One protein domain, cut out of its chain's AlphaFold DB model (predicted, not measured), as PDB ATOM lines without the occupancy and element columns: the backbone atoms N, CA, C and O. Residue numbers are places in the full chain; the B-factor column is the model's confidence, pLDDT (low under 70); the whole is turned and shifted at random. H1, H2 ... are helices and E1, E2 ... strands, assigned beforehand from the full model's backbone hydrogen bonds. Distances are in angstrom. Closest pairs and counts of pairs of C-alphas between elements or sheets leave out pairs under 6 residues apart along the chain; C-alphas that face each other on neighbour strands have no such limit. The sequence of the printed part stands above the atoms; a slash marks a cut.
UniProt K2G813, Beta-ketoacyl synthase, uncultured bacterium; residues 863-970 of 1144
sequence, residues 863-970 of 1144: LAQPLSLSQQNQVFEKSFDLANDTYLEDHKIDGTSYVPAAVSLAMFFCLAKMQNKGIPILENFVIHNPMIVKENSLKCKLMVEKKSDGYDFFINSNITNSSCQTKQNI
ATOM      1  N   LEU A 863     -66.525  22.226  50.737       69.38
ATOM      2  CA  LEU A 863     -67.037  22.701  49.449       69.38
ATOM      3  C   LEU A 863     -66.434  21.889  48.282       69.38
ATOM      4  O   LEU A 863     -65.215  21.738  48.180       69.38
ATOM      5  N   ALA A 864     -67.294  21.367  47.405       58.12
ATOM      6  CA  ALA A 864     -66.924  20.453  46.324       58.12
ATOM      7  C   ALA A 864     -66.164  21.146  45.176       58.12
ATOM      8  O   ALA A 864     -65.365  20.505  44.496       58.12
ATOM      9  N   GLN A 865     -66.389  22.450  44.946       49.16
ATOM     10  CA  GLN A 865     -65.709  23.243  43.910       49.16
ATOM     11  C   GLN A 865     -65.540  24.715  44.337       49.16
ATOM     12  O   GLN A 865     -66.470  25.281  44.913       49.16
ATOM     13  N   PRO A 866     -64.400  25.372  44.037       40.25
ATOM     14  CA  PRO A 866     -64.244  26.807  44.258       40.25
ATOM     15  C   PRO A 866     -65.191  27.607  43.350       40.25
ATOM     16  O   PRO A 866     -65.305  27.327  42.157       40.25
ATOM     17  N   LEU A 867     -65.859  28.612  43.924       39.53
ATOM     18  CA  LEU A 867     -66.837  29.470  43.247       39.53
ATOM     19  C   LEU A 867     -66.251  30.101  41.971       39.53
ATOM     20  O   LEU A 867     -65.333  30.919  42.038       39.53
ATOM     21  N   SER A 868     -66.814  29.771  40.807       33.41
ATOM     22  CA  SER A 868     -66.625  30.581  39.597       33.41
ATOM     23  C   SER A 868     -67.540  31.812  39.653       33.41
ATOM     24  O   SER A 868     -68.667  31.727  40.136       33.41
ATOM     25  N   LEU A 869     -67.092  32.953  39.112       33.03
ATOM     26  CA  LEU A 869     -67.847  34.224  39.049       33.03
ATOM     27  C   LEU A 869     -69.227  34.126  38.350       33.03
ATOM     28  O   LEU A 869     -69.976  35.098  38.351       33.03
ATOM     29  N   SER A 870     -69.572  32.975  37.761       35.12
ATOM     30  CA  SER A 870     -70.841  32.701  37.072       35.12
ATOM     31  C   SER A 870     -71.769  31.699  37.777       35.12
ATOM     32  O   SER A 870     -72.888  31.506  37.308       35.12
ATOM     33  N   GLN A 871     -71.350  31.033  38.860       42.38
ATOM     34  CA  GLN A 871     -72.177  30.028  39.548       42.38
ATOM     35  C   GLN A 871     -72.925  30.633  40.743       42.38
ATOM     36  O   GLN A 871     -72.314  31.096  41.700       42.38
ATOM     37  N   GLN A 872     -74.261  30.597  40.696       52.84
ATOM     38  CA  GLN A 872     -75.136  31.024  41.800       52.84
ATOM     39  C   GLN A 872     -75.326  29.950  42.889       52.84
ATOM     40  O   GLN A 872     -75.847  30.271  43.954       52.84
ATOM     41  N   ASN A 873     -74.893  28.706  42.646       65.38
ATOM     42  CA  ASN A 873     -75.171  27.561  43.518       65.38
ATOM     43  C   ASN A 873     -73.897  27.060  44.209       65.38
ATOM     44  O   ASN A 873     -72.857  26.925  43.565       65.38
ATOM     45  N   GLN A 874     -73.991  26.748  45.505       76.25
ATOM     46  CA  GLN A 874     -72.894  26.182  46.304       76.25
ATOM     47  C   GLN A 874     -73.158  24.699  46.569       76.25
ATOM     48  O   GLN A 874     -74.289  24.326  46.868       76.25
ATOM     49  N   VAL A 875     -72.126  23.855  46.482       80.44
ATOM     50  CA  VAL A 875     -72.238  22.415  46.763       80.44
ATOM     51  C   VAL A 875     -71.173  21.997  47.767       80.44
ATOM     52  O   VAL A 875     -69.985  22.199  47.521       80.44
ATOM     53  N   PHE A 876     -71.595  21.386  48.869       81.00
ATOM     54  CA  PHE A 876     -70.742  20.830  49.912       81.00
ATOM     55  C   PHE A 876     -70.837  19.303  49.939       81.00
ATOM     56  O   PHE A 876     -71.873  18.728  49.618       81.00
ATOM     57  N   GLU A 877     -69.761  18.644  50.343       79.75
ATOM     58  CA  GLU A 877     -69.630  17.197  50.479       79.75
ATOM     59  C   GLU A 877     -69.325  16.842  51.936       79.75
ATOM     60  O   GLU A 877     -68.266  17.191  52.465       79.75
ATOM     61  N   LYS A 878     -70.248  16.119  52.581       84.31
ATOM     62  CA  LYS A 878     -70.108  15.587  53.945       84.31
ATOM     63  C   LYS A 878     -70.145  14.065  53.898       84.31
ATOM     64  O   LYS A 878     -70.991  13.470  53.234       84.31
ATOM     65  N   SER A 879     -69.236  13.435  54.631       82.44
ATOM     66  CA  SER A 879     -69.292  12.008  54.943       82.44
ATOM     67  C   SER A 879     -69.649  11.833  56.415       82.44
ATOM     68  O   SER A 879     -69.040  12.478  57.269       82.44
ATOM     69  N   PHE A 880     -70.651  11.007  56.681       82.06
ATOM     70  CA  PHE A 880     -70.970  10.471  57.997       82.06
ATOM     71  C   PHE A 880     -70.285   9.118  58.133       82.06
ATOM     72  O   PHE A 880     -70.387   8.309  57.215       82.06
ATOM     73  N   ASP A 881     -69.586   8.872  59.229       79.31
ATOM     74  CA  ASP A 881     -68.838   7.634  59.440       79.31
ATOM     75  C   ASP A 881     -68.979   7.164  60.889       79.31
ATOM     76  O   ASP A 881     -68.838   7.965  61.806       79.31
ATOM     77  N   LEU A 882     -69.250   5.875  61.113       73.88
ATOM     78  CA  LEU A 882     -69.534   5.362  62.463       73.88
ATOM     79  C   LEU A 882     -68.328   5.450  63.415       73.88
ATOM     80  O   LEU A 882     -68.518   5.473  64.630       73.88
ATOM     81  N   ALA A 883     -67.095   5.519  62.898       63.00
ATOM     82  CA  ALA A 883     -65.904   5.670  63.730       63.00
ATOM     83  C   ALA A 883     -65.662   7.129  64.154       63.00
ATOM     84  O   ALA A 883     -65.083   7.363  65.215       63.00
ATOM     85  N   ASN A 884     -66.098   8.102  63.348       59.12
ATOM     86  CA  ASN A 884     -65.845   9.530  63.578       59.12
ATOM     87  C   ASN A 884     -67.070  10.302  64.099       59.12
ATOM     88  O   ASN A 884     -66.922  11.232  64.888       59.12
ATOM     89  N   ASP A 885     -68.273   9.923  63.675       76.88
ATOM     90  CA  ASP A 885     -69.560  10.502  64.064       76.88
ATOM     91  C   ASP A 885     -70.255   9.556  65.068       76.88
ATOM     92  O   ASP A 885     -71.320   8.995  64.806       76.88
ATOM     93  N   THR A 886     -69.628   9.340  66.230       77.62
ATOM     94  CA  THR A 886     -70.026   8.303  67.207       77.62
ATOM     95  C   THR A 886     -71.452   8.454  67.746       77.62
ATOM     96  O   THR A 886     -72.057   7.459  68.137       77.62
ATOM     97  N   TYR A 887     -72.036   9.656  67.707       85.00
ATOM     98  CA  TYR A 887     -73.441   9.893  68.070       85.00
ATOM     99  C   TYR A 887     -74.435   9.126  67.178       85.00
ATOM    100  O   TYR A 887     -75.585   8.940  67.563       85.00
ATOM    101  N   LEU A 888     -74.028   8.666  65.988       87.69
ATOM    102  CA  LEU A 888     -74.877   7.846  65.117       87.69
ATOM    103  C   LEU A 888     -75.186   6.476  65.731       87.69
ATOM    104  O   LEU A 888     -76.227   5.892  65.432       87.69
ATOM    105  N   GLU A 889     -74.321   5.978  66.618       85.69
ATOM    106  CA  GLU A 889     -74.592   4.764  67.389       85.69
ATOM    107  C   GLU A 889     -75.703   4.977  68.425       85.69
ATOM    108  O   GLU A 889     -76.399   4.022  68.771       85.69
ATOM    109  N   ASP A 890     -75.932   6.226  68.837       87.06
ATOM    110  CA  ASP A 890     -76.985   6.643  69.763       87.06
ATOM    111  C   ASP A 890     -78.310   6.974  69.053       87.06
ATOM    112  O   ASP A 890     -79.242   7.445  69.698       87.06
ATOM    113  N   HIS A 891     -78.438   6.742  67.745       88.75
ATOM    114  CA  HIS A 891     -79.683   6.990  67.016       88.75
ATOM    115  C   HIS A 891     -79.924   5.914  65.943       88.75
ATOM    116  O   HIS A 891     -79.590   6.072  64.761       88.75
ATOM    117  N   LYS A 892     -80.534   4.793  66.355       87.06
ATOM    118  CA  LYS A 892     -80.769   3.620  65.499       87.06
ATOM    119  C   LYS A 892     -82.245   3.289  65.355       87.06
ATOM    120  O   LYS A 892     -82.996   3.363  66.318       87.06
ATOM    121  N   ILE A 893     -82.647   2.829  64.175       84.50
ATOM    122  CA  ILE A 893     -83.970   2.248  63.937       84.50
ATOM    123  C   ILE A 893     -83.792   0.787  63.519       84.50
ATOM    124  O   ILE A 893     -83.064   0.512  62.566       84.50
ATOM    125  N   ASP A 894     -84.404  -0.144  64.252       81.31
ATOM    126  CA  ASP A 894     -84.271  -1.600  64.093       81.31
ATOM    127  C   ASP A 894     -82.797  -2.038  63.953       81.31
ATOM    128  O   ASP A 894     -82.411  -2.789  63.059       81.31
ATOM    129  N   GLY A 895     -81.934  -1.492  64.820       80.06
ATOM    130  CA  GLY A 895     -80.493  -1.772  64.850       80.06
ATOM    131  C   GLY A 895     -79.661  -1.087  63.758       80.06
ATOM    132  O   GLY A 895     -78.438  -1.197  63.780       80.06
ATOM    133  N   THR A 896     -80.286  -0.349  62.838       85.12
ATOM    134  CA  THR A 896     -79.604   0.378  61.758       85.12
ATOM    135  C   THR A 896     -79.405   1.844  62.136       85.12
ATOM    136  O   THR A 896     -80.353   2.481  62.582       85.12
ATOM    137  N   SER A 897     -78.209   2.402  61.937       88.75
ATOM    138  CA  SER A 897     -77.898   3.805  62.256       88.75
ATOM    139  C   SER A 897     -78.452   4.770  61.197       88.75
ATOM    140  O   SER A 897     -78.247   4.581  59.992       88.75
ATOM    141  N   TYR A 898     -79.146   5.821  61.642       88.50
ATOM    142  CA  TYR A 898     -79.720   6.861  60.779       88.50
ATOM    143  C   TYR A 898     -79.227   8.240  61.201       88.50
ATOM    144  O   TYR A 898     -79.139   8.525  62.392       88.50
ATOM    145  N   VAL A 899     -78.992   9.125  60.230       91.12
ATOM    146  CA  VAL A 899     -78.732  10.539  60.521       91.12
ATOM    147  C   VAL A 899     -80.028  11.173  61.052       91.12
ATOM    148  O   VAL A 899     -81.037  11.155  60.335       91.12
ATOM    149  N   PRO A 900     -80.036  11.746  62.272       92.25
ATOM    150  CA  PRO A 900     -81.236  12.344  62.847       92.25
ATOM    151  C   PRO A 900     -81.785  13.497  61.996       92.25
ATOM    152  O   PRO A 900     -81.036  14.296  61.416       92.25
ATOM    153  N   ALA A 901     -83.110  13.659  61.981       91.81
ATOM    154  CA  ALA A 901     -83.758  14.798  61.325       91.81
ATOM    155  C   ALA A 901     -83.269  16.140  61.898       91.81
ATOM    156  O   ALA A 901     -83.065  17.101  61.155       91.81
ATOM    157  N   ALA A 902     -83.005  16.182  63.206       92.62
ATOM    158  CA  ALA A 902     -82.462  17.351  63.882       92.62
ATOM    159  C   ALA A 902     -81.049  17.733  63.394       92.62
ATOM    160  O   ALA A 902     -80.757  18.916  63.231       92.62
ATOM    161  N   VAL A 903     -80.197  16.751  63.069       91.69
ATOM    162  CA  VAL A 903     -78.873  16.993  62.464       91.69
ATOM    163  C   VAL A 903     -79.019  17.579  61.060       91.69
ATOM    164  O   VAL A 903     -78.342  18.548  60.723       91.69
ATOM    165  N   SER A 904     -79.963  17.064  60.269       92.12
ATOM    166  CA  SER A 904     -80.260  17.594  58.927       92.12
ATOM    167  C   SER A 904     -80.713  19.059  58.985       92.12
ATOM    168  O   SER A 904     -80.252  19.899  58.213       92.12
ATOM    169  N   LEU A 905     -81.575  19.389  59.949       91.00
ATOM    170  CA  LEU A 905     -82.008  20.761  60.208       91.00
ATOM    171  C   LEU A 905     -80.861  21.661  60.670       91.00
ATOM    172  O   LEU A 905     -80.772  22.797  60.215       91.00
ATOM    173  N   ALA A 906     -79.948  21.165  61.509       89.00
ATOM    174  CA  ALA A 906     -78.766  21.915  61.934       89.00
ATOM    175  C   ALA A 906     -77.813  22.215  60.767       89.00
ATOM    176  O   ALA A 906     -77.258  23.313  60.687       89.00
ATOM    177  N   MET A 907     -77.653  21.272  59.830       89.94
ATOM    178  CA  MET A 907     -76.893  21.485  58.593       89.94
ATOM    179  C   MET A 907     -77.510  22.615  57.760       89.94
ATOM    180  O   MET A 907     -76.795  23.527  57.346       89.94
ATOM    181  N   PHE A 908     -78.831  22.607  57.567       89.50
ATOM    182  CA  PHE A 908     -79.524  23.680  56.850       89.50
ATOM    183  C   PHE A 908     -79.474  25.021  57.576       89.50
ATOM    184  O   PHE A 908     -79.240  26.046  56.946       89.50
ATOM    185  N   PHE A 909     -79.623  25.018  58.899       85.75
ATOM    186  CA  PHE A 909     -79.493  26.216  59.719       85.75
ATOM    187  C   PHE A 909     -78.097  26.839  59.580       85.75
ATOM    188  O   PHE A 909     -77.968  28.053  59.413       85.75
ATOM    189  N   CYS A 910     -77.050  26.007  59.579       82.25
ATOM    190  CA  CYS A 910     -75.679  26.436  59.320       82.25
ATOM    191  C   CYS A 910     -75.543  27.089  57.936       82.25
ATOM    192  O   CYS A 910     -75.104  28.236  57.845       82.25
ATOM    193  N   LEU A 911     -76.012  26.418  56.877       83.38
ATOM    194  CA  LEU A 911     -75.972  26.955  55.512       83.38
ATOM    195  C   LEU A 911     -76.746  28.273  55.377       83.38
ATOM    196  O   LEU A 911     -76.257  29.203  54.741       83.38
ATOM    197  N   ALA A 912     -77.916  28.386  56.003       81.12
ATOM    198  CA  ALA A 912     -78.746  29.587  55.979       81.12
ATOM    199  C   ALA A 912     -78.081  30.784  56.683       81.12
ATOM    200  O   ALA A 912     -78.134  31.911  56.179       81.12
ATOM    201  N   LYS A 913     -77.397  30.543  57.811       75.25
ATOM    202  CA  LYS A 913     -76.600  31.555  58.527       75.25
ATOM    203  C   LYS A 913     -75.370  31.991  57.718       75.25
ATOM    204  O   LYS A 913     -74.945  33.137  57.813       75.25
ATOM    205  N   MET A 914     -74.815  31.106  56.885       71.69
ATOM    206  CA  MET A 914     -73.706  31.448  55.981       71.69
ATOM    207  C   MET A 914     -74.131  32.397  54.854       71.69
ATOM    208  O   MET A 914     -73.306  33.181  54.389       71.69
ATOM    209  N   GLN A 915     -75.393  32.351  54.414       71.69
ATOM    210  CA  GLN A 915     -75.859  33.203  53.316       71.69
ATOM    211  C   GLN A 915     -76.255  34.616  53.756       71.69
ATOM    212  O   GLN A 915     -76.118  35.556  52.974       71.69
ATOM    213  N   ASN A 916     -76.757  34.780  54.984       68.12
ATOM    214  CA  ASN A 916     -77.299  36.046  55.475       68.12
ATOM    215  C   ASN A 916     -76.866  36.330  56.918       68.12
ATOM    216  O   ASN A 916     -76.884  35.449  57.772       68.12
ATOM    217  N   LYS A 917     -76.566  37.600  57.221       53.00
ATOM    218  CA  LYS A 917     -76.326  38.069  58.593       53.00
ATOM    219  C   LYS A 917     -77.666  38.247  59.318       53.00
ATOM    220  O   LYS A 917     -78.305  39.286  59.178       53.00
ATOM    221  N   GLY A 918     -78.109  37.225  60.045       63.53
ATOM    222  CA  GLY A 918     -79.324  37.249  60.864       63.53
ATOM    223  C   GLY A 918     -79.770  35.849  61.282       63.53
ATOM    224  O   GLY A 918     -79.212  34.856  60.815       63.53
ATOM    225  N   ILE A 919     -80.776  35.768  62.154       66.38
ATOM    226  CA  ILE A 919     -81.360  34.493  62.581       66.38
ATOM    227  C   ILE A 919     -82.251  33.936  61.453       66.38
ATOM    228  O   ILE A 919     -83.226  34.594  61.080       66.38
ATOM    229  N   PRO A 920     -81.935  32.768  60.866       73.06
ATOM    230  CA  PRO A 920     -82.676  32.257  59.721       73.06
ATOM    231  C   PRO A 920     -84.006  31.611  60.140       73.06
ATOM    232  O   PRO A 920     -84.069  30.870  61.116       73.06
ATOM    233  N   ILE A 921     -85.053  31.843  59.344       85.50
ATOM    234  CA  ILE A 921     -86.301  31.071  59.377       85.50
ATOM    235  C   ILE A 921     -86.209  30.005  58.285       85.50
ATOM    236  O   ILE A 921     -85.920  30.331  57.130       85.50
ATOM    237  N   LEU A 922     -86.448  28.745  58.646       90.06
ATOM    238  CA  LEU A 922     -86.478  27.627  57.703       90.06
ATOM    239  C   LEU A 922     -87.921  27.186  57.467       90.06
ATOM    240  O   LEU A 922     -88.670  26.971  58.413       90.06
ATOM    241  N   GLU A 923     -88.310  27.017  56.212       90.62
ATOM    242  CA  GLU A 923     -89.647  26.610  55.792       90.62
ATOM    243  C   GLU A 923     -89.586  25.345  54.933       90.62
ATOM    244  O   GLU A 923     -88.584  25.040  54.277       90.62
ATOM    245  N   ASN A 924     -90.681  24.588  54.929       89.19
ATOM    246  CA  ASN A 924     -90.869  23.388  54.119       89.19
ATOM    247  C   ASN A 924     -89.718  22.379  54.236       89.19
ATOM    248  O   ASN A 924     -89.251  21.844  53.228       89.19
ATOM    249  N   PHE A 925     -89.269  22.103  55.463       93.38
ATOM    250  CA  PHE A 925     -88.360  20.990  55.702       93.38
ATOM    251  C   PHE A 925     -89.090  19.680  55.412       93.38
ATOM    252  O   PHE A 925     -90.101  19.382  56.043       93.38
ATOM    253  N   VAL A 926     -88.593  18.900  54.456       88.38
ATOM    254  CA  VAL A 926     -89.172  17.609  54.070       88.38
ATOM    255  C   VAL A 926     -88.055  16.587  53.941       88.38
ATOM    256  O   VAL A 926     -87.078  16.820  53.230       88.38
ATOM    257  N   ILE A 927     -88.223  15.439  54.593       88.19
ATOM    258  CA  ILE A 927     -87.405  14.248  54.379       88.19
ATOM    259  C   ILE A 927     -88.149  13.394  53.365       88.19
ATOM    260  O   ILE A 927     -89.224  12.890  53.666       88.19
ATOM    261  N   HIS A 928     -87.589  13.245  52.167       82.25
ATOM    262  CA  HIS A 928     -88.152  12.395  51.111       82.25
ATOM    263  C   HIS A 928     -87.735  10.938  51.287       82.25
ATOM    264  O   HIS A 928     -88.523  10.033  51.038       82.25
ATOM    265  N   ASN A 929     -86.497  10.713  51.730       81.06
ATOM    266  CA  ASN A 929     -85.957   9.396  52.048       81.06
ATOM    267  C   ASN A 929     -84.963   9.542  53.212       81.06
ATOM    268  O   ASN A 929     -84.095  10.420  53.147       81.06
ATOM    269  N   PRO A 930     -85.049   8.705  54.261       82.94
ATOM    270  CA  PRO A 930     -84.196   8.835  55.439       82.94
ATOM    271  C   PRO A 930     -82.728   8.556  55.098       82.94
ATOM    272  O   PRO A 930     -82.435   7.710  54.254       82.94
ATOM    273  N   MET A 931     -81.806   9.257  55.756       88.06
ATOM    274  CA  MET A 931     -80.355   9.095  55.595       88.06
ATOM    275  C   MET A 931     -79.847   7.917  56.430       88.06
ATOM    276  O   MET A 931     -79.725   8.027  57.646       88.06
ATOM    277  N   ILE A 932     -79.585   6.787  55.766       86.38
ATOM    278  CA  ILE A 932     -79.164   5.522  56.390       86.38
ATOM    279  C   ILE A 932     -77.648   5.379  56.287       86.38
ATOM    280  O   ILE A 932     -77.102   5.542  55.201       86.38
ATOM    281  N   VAL A 933     -76.961   5.020  57.368       82.94
ATOM    282  CA  VAL A 933     -75.514   4.762  57.336       82.94
ATOM    283  C   VAL A 933     -75.283   3.252  57.240       82.94
ATOM    284  O   VAL A 933     -75.347   2.543  58.240       82.94
ATOM    285  N   LYS A 934     -75.081   2.744  56.014       66.50
ATOM    286  CA  LYS A 934     -74.784   1.325  55.727       66.50
ATOM    287  C   LYS A 934     -73.270   1.142  55.551       66.50
ATOM    288  O   LYS A 934     -72.630   2.016  54.988       66.50
ATOM    289  N   GLU A 935     -72.702   0.023  56.012       57.12
ATOM    290  CA  GLU A 935     -71.291  -0.345  55.746       57.12
ATOM    291  C   GLU A 935     -70.262   0.722  56.196       57.12
ATOM    292  O   GLU A 935     -69.333   1.081  55.477       57.12
ATOM    293  N   ASN A 936     -70.431   1.221  57.426       62.38
ATOM    294  CA  ASN A 936     -69.566   2.172  58.143       62.38
ATOM    295  C   ASN A 936     -69.519   3.623  57.638       62.38
ATOM    296  O   ASN A 936     -69.043   4.461  58.400       62.38
ATOM    297  N   SER A 937     -70.055   3.976  56.462       77.94
ATOM    298  CA  SER A 937     -70.093   5.387  56.036       77.94
ATOM    299  C   SER A 937     -71.263   5.762  55.113       77.94
ATOM    300  O   SER A 937     -71.805   4.939  54.386       77.94
ATOM    301  N   LEU A 938     -71.655   7.038  55.124       82.88
ATOM    302  CA  LEU A 938     -72.658   7.643  54.246       82.88
ATOM    303  C   LEU A 938     -72.117   8.958  53.684       82.88
ATOM    304  O   LEU A 938     -71.855   9.902  54.425       82.88
ATOM    305  N   LYS A 939     -72.012   9.064  52.358       83.56
ATOM    306  CA  LYS A 939     -71.632  10.311  51.679       83.56
ATOM    307  C   LYS A 939     -72.868  11.079  51.224       83.56
ATOM    308  O   LYS A 939     -73.769  10.501  50.616       83.56
ATOM    309  N   CYS A 940     -72.888  12.381  51.487       84.31
ATOM    310  CA  CYS A 940     -73.973  13.290  51.135       84.31
ATOM    311  C   CYS A 940     -73.432  14.545  50.443       84.31
ATOM    312  O   CYS A 940     -72.382  15.073  50.818       84.31
ATOM    313  N   LYS A 941     -74.196  15.053  49.474       86.69
ATOM    314  CA  LYS A 941     -74.004  16.371  48.868       86.69
ATOM    315  C   LYS A 941     -75.056  17.331  49.402       86.69
ATOM    316  O   LYS A 941     -76.248  17.054  49.283       86.69
ATOM    317  N   LEU A 942     -74.617  18.448  49.969       88.94
ATOM    318  CA  LEU A 942     -75.475  19.550  50.373       88.94
ATOM    319  C   LEU A 942     -75.423  20.625  49.292       88.94
ATOM    320  O   LEU A 942     -74.340  21.060  48.920       88.94
ATOM    321  N   MET A 943     -76.564  21.074  48.792       85.00
ATOM    322  CA  MET A 943     -76.641  22.098  47.753       85.00
ATOM    323  C   MET A 943     -77.382  23.323  48.275       85.00
ATOM    324  O   MET A 943     -78.400  23.184  48.950       85.00
ATOM    325  N   VAL A 944     -76.881  24.503  47.921       86.88
ATOM    326  CA  VAL A 944     -77.509  25.805  48.154       86.88
ATOM    327  C   VAL A 944     -77.840  26.406  46.797       86.88
ATOM    328  O   VAL A 944     -76.947  26.568  45.964       86.88
ATOM    329  N   GLU A 945     -79.100  26.756  46.579       83.44
ATOM    330  CA  GLU A 945     -79.569  27.428  45.373       83.44
ATOM    331  C   GLU A 945     -80.172  28.789  45.735       83.44
ATOM    332  O   GLU A 945     -81.111  28.881  46.525       83.44
ATOM    333  N   LYS A 946     -79.638  29.867  45.153       82.00
ATOM    334  CA  LYS A 946     -80.154  31.220  45.383       82.00
ATOM    335  C   LYS A 946     -81.445  31.454  44.592       82.00
ATOM    336  O   LYS A 946     -81.475  31.242  43.382       82.00
ATOM    337  N   LYS A 947     -82.489  31.956  45.257       81.75
ATOM    338  CA  LYS A 947     -83.759  32.387  44.649       81.75
ATOM    339  C   LYS A 947     -83.952  33.901  44.816       81.75
ATOM    340  O   LYS A 947     -83.118  34.586  45.404       81.75
ATOM    341  N   SER A 948     -85.027  34.447  44.248       76.12
ATOM    342  CA  SER A 948     -85.342  35.885  44.313       76.12
ATOM    343  C   SER A 948     -85.711  36.375  45.719       76.12
ATOM    344  O   SER A 948     -85.507  37.544  46.026       76.12
ATOM    345  N   ASP A 949     -86.246  35.489  46.551       77.50
ATOM    346  CA  ASP A 949     -86.841  35.737  47.870       77.50
ATOM    347  C   ASP A 949     -86.108  35.015  49.018       77.50
ATOM    348  O   ASP A 949     -86.486  35.145  50.185       77.50
ATOM    349  N   GLY A 950     -85.020  34.301  48.708       84.81
ATOM    350  CA  GLY A 950     -84.318  33.483  49.686       84.81
ATOM    351  C   GLY A 950     -83.386  32.438  49.078       84.81
ATOM    352  O   GLY A 950     -82.752  32.673  48.044       84.81
ATOM    353  N   TYR A 951     -83.295  31.284  49.738       85.25
ATOM    354  CA  TYR A 951     -82.426  30.172  49.343       85.25
ATOM    355  C   TYR A 951     -83.150  28.830  49.471       85.25
ATOM    356  O   TYR A 951     -83.794  28.569  50.485       85.25
ATOM    357  N   ASP A 952     -82.994  27.964  48.472       85.94
ATOM    358  CA  ASP A 952     -83.400  26.562  48.545       85.94
ATOM    359  C   ASP A 952     -82.185  25.708  48.943       85.94
ATOM    360  O   ASP A 952     -81.087  25.879  48.405       85.94
ATOM    361  N   PHE A 953     -82.375  24.775  49.877       89.44
ATOM    362  CA  PHE A 953     -81.328  23.870  50.346       89.44
ATOM    363  C   PHE A 953     -81.723  22.413  50.151       89.44
ATOM    364  O   PHE A 953     -82.860  22.024  50.421       89.44
ATOM    365  N   PHE A 954     -80.756  21.590  49.752       88.25
ATOM    366  CA  PHE A 954     -80.954  20.164  49.494       88.25
ATOM    367  C   PHE A 954     -79.824  19.350  50.113       88.25
ATOM    368  O   PHE A 954     -78.670  19.751  50.022       88.25
ATOM    369  N   ILE A 955     -80.129  18.192  50.691       89.44
ATOM    370  CA  ILE A 955     -79.142  17.166  51.048       89.44
ATOM    371  C   ILE A 955     -79.524  15.916  50.278       89.44
ATOM    372  O   ILE A 955     -80.636  15.425  50.450       89.44
ATOM    373  N   ASN A 956     -78.612  15.401  49.459       84.12
ATOM    374  CA  ASN A 956     -78.827  14.201  48.660       84.12
ATOM    375  C   ASN A 956     -77.689  13.200  48.872       84.12
ATOM    376  O   ASN A 956     -76.512  13.564  48.820       84.12
ATOM    377  N   SER A 957     -78.040  11.930  49.049       76.38
ATOM    378  CA  SER A 957     -77.114  10.809  48.934       76.38
ATOM    379  C   SER A 957     -77.569   9.886  47.815       76.38
ATOM    380  O   SER A 957     -78.625   9.257  47.899       76.38
ATOM    381  N   ASN A 958     -76.749   9.787  46.769       59.12
ATOM    382  CA  ASN A 958     -77.037   8.932  45.619       59.12
ATOM    383  C   ASN A 958     -76.957   7.439  45.983       59.12
ATOM    384  O   ASN A 958     -77.650   6.632  45.379       59.12
ATOM    385  N   ILE A 959     -76.161   7.085  47.000       57.78
ATOM    386  CA  ILE A 959     -75.920   5.696  47.422       57.78
ATOM    387  C   ILE A 959     -77.155   5.114  48.115       57.78
ATOM    388  O   ILE A 959     -77.567   3.990  47.845       57.78
ATOM    389  N   THR A 960     -77.785   5.879  49.005       52.44
ATOM    390  CA  THR A 960     -78.943   5.407  49.780       52.44
ATOM    391  C   THR A 960     -80.276   5.930  49.252       52.44
ATOM    392  O   THR A 960     -81.320   5.656  49.845       52.44
ATOM    393  N   ASN A 961     -80.249   6.684  48.144       59.59
ATOM    394  CA  ASN A 961     -81.370   7.464  47.612       59.59
ATOM    395  C   ASN A 961     -81.990   8.413  48.659       59.59
ATOM    396  O   ASN A 961     -83.144   8.827  48.545       59.59
ATOM    397  N   SER A 962     -81.233   8.731  49.711       69.75
ATOM    398  CA  SER A 962     -81.670   9.582  50.811       69.75
ATOM    399  C   SER A 962     -81.709  11.024  50.350       69.75
ATOM    400  O   SER A 962     -80.771  11.498  49.710       69.75
ATOM    401  N   SER A 963     -82.782  11.729  50.681       80.25
ATOM    402  CA  SER A 963     -82.880  13.143  50.351       80.25
ATOM    403  C   SER A 963     -83.746  13.898  51.340       80.25
ATOM    404  O   SER A 963     -84.767  13.398  51.820       80.25
ATOM    405  N   CYS A 964     -83.333  15.125  51.632       83.31
ATOM    406  CA  CYS A 964     -84.155  16.101  52.327       83.31
ATOM    407  C   CYS A 964     -83.928  17.497  51.749       83.31
ATOM    408  O   CYS A 964     -82.900  17.770  51.126       83.31
ATOM    409  N   GLN A 965     -84.908  18.374  51.925       87.44
ATOM    410  CA  GLN A 965     -84.860  19.741  51.416       87.44
ATOM    411  C   GLN A 965     -85.514  20.709  52.396       87.44
ATOM    412  O   GLN A 965     -86.367  20.301  53.183       87.44
ATOM    413  N   THR A 966     -85.153  21.983  52.312       88.31
ATOM    414  CA  THR A 966     -85.825  23.091  53.005       88.31
ATOM    415  C   THR A 966     -85.598  24.392  52.239       88.31
ATOM    416  O   THR A 966     -84.835  24.428  51.273       88.31
ATOM    417  N   LYS A 967     -86.266  25.463  52.653       86.81
ATOM    418  CA  LYS A 967     -86.138  26.801  52.084       86.81
ATOM    419  C   LYS A 967     -85.891  27.806  53.196       86.81
ATOM    420  O   LYS A 967     -86.443  27.660  54.278       86.81
ATOM    421  N   GLN A 968     -85.095  28.831  52.940       84.25
ATOM    422  CA  GLN A 968     -84.987  30.000  53.807       84.25
ATOM    423  C   GLN A 968     -85.645  31.174  53.113       84.25
ATOM    424  O   GLN A 968     -85.230  31.530  52.014       84.25
ATOM    425  N   ASN A 969     -86.571  31.821  53.810       74.88
ATOM    426  CA  ASN A 969     -87.114  33.111  53.415       74.88
ATOM    427  C   ASN A 969     -86.532  34.219  54.301       74.88
ATOM    428  O   ASN A 969     -86.294  34.026  55.496       74.88
ATOM    429  N   ILE A 970     -86.275  35.390  53.716       61.62
ATOM    430  CA  ILE A 970     -85.673  36.530  54.424       61.62
ATOM    431  C   ILE A 970     -86.787  37.347  55.095       61.62
ATOM    432  O   ILE A 970     -87.187  38.399  54.605       61.62
TER     433      ILE A 970
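This is residues 863 to 970 of the 1144 residues of the protein "Beta-ketoacyl synthase" of uncultured bacterium (UniProt K2G813). A twisted, curled sheet of five long strands has one long helix, H2, over one face, and its other face bears no named helix. At one end of the long axis sits a small cap of the short helix H1 and the three-residue strand E2, while residues 863 to 872 make a loop beyond the edge strand E1. The printed part has 108 residues, with two named helices and six named strands in the order E1 H1 E2 H2 E3 E4 E5 E6; the sheet runs E1, E4, E5, E6, E3, antiparallel throughout. The class is mixed, helices and strands, and the whole is compact, with a radius of gyration of the C-alphas of 14.4 A and spans of 43 by 27 by 22 A.

E1, residues 873 to 881, is an edge strand and the antiparallel neighbour of E4, residues 937 to 946, at 162 degrees, with N 876 and O 942 at 2.8 A. H1, residues 886 to 890, is not on the sheet, and it meets E2, residues 891 to 893, only through their link. E2 pairs with no named strand; its residues 892 to 893 pair antiparallel with residues 896 to 897. H2, residues 901 to 915, is on the sheet, making two layers, a helix on one face of a sheet. Its closest C-alphas to E6, residues 962 to 969, are those of Ala 912 and Gln 968, 6.6 A apart; to E5, residues 950 to 957, those of Phe 908 and Phe 953, 6.8 A. E3, residues 921 to 929, is the other edge strand, antiparallel to E6, with N 926 and O 965 at 2.9 A. E4, E5 and E6 form a meander, each strand the antiparallel neighbour of the one before, and two hairpins, with N 943 and O 954 at 2.8 A, then N 953 and O 966 at 2.8 A. With E3 first, they make a Greek key, its first strand the antiparallel neighbour of its fourth. In H2 every O i to N i+4 pair is within hydrogen-bond range; in H1 0 of 1 is, beside 2 of 2 O i to N i+3 pairs.

E1 begins at C-alpha 873 (-75.171, 27.561, 43.518) and is 26.3 A long. H1 is 7.6 A and E2 7.1 A. H2 begins at C-alpha 901 (-83.758, 14.798, 61.325) and is 21.6 A long. E3 measures 22.9 A, E4 29.7 A, E5 23.8 A and E6 24.3 A, ending at C-alpha 969 (-87.114, 33.111, 53.415).

The C-alphas farthest apart, of Leu 869 and Asp 894, are 46.7 A apart. The printed part has no cut and no long link. Mean pLDDT of the printed part is 77.3; 26 residues are under 70, among them 863 to 873 and 958 to 962.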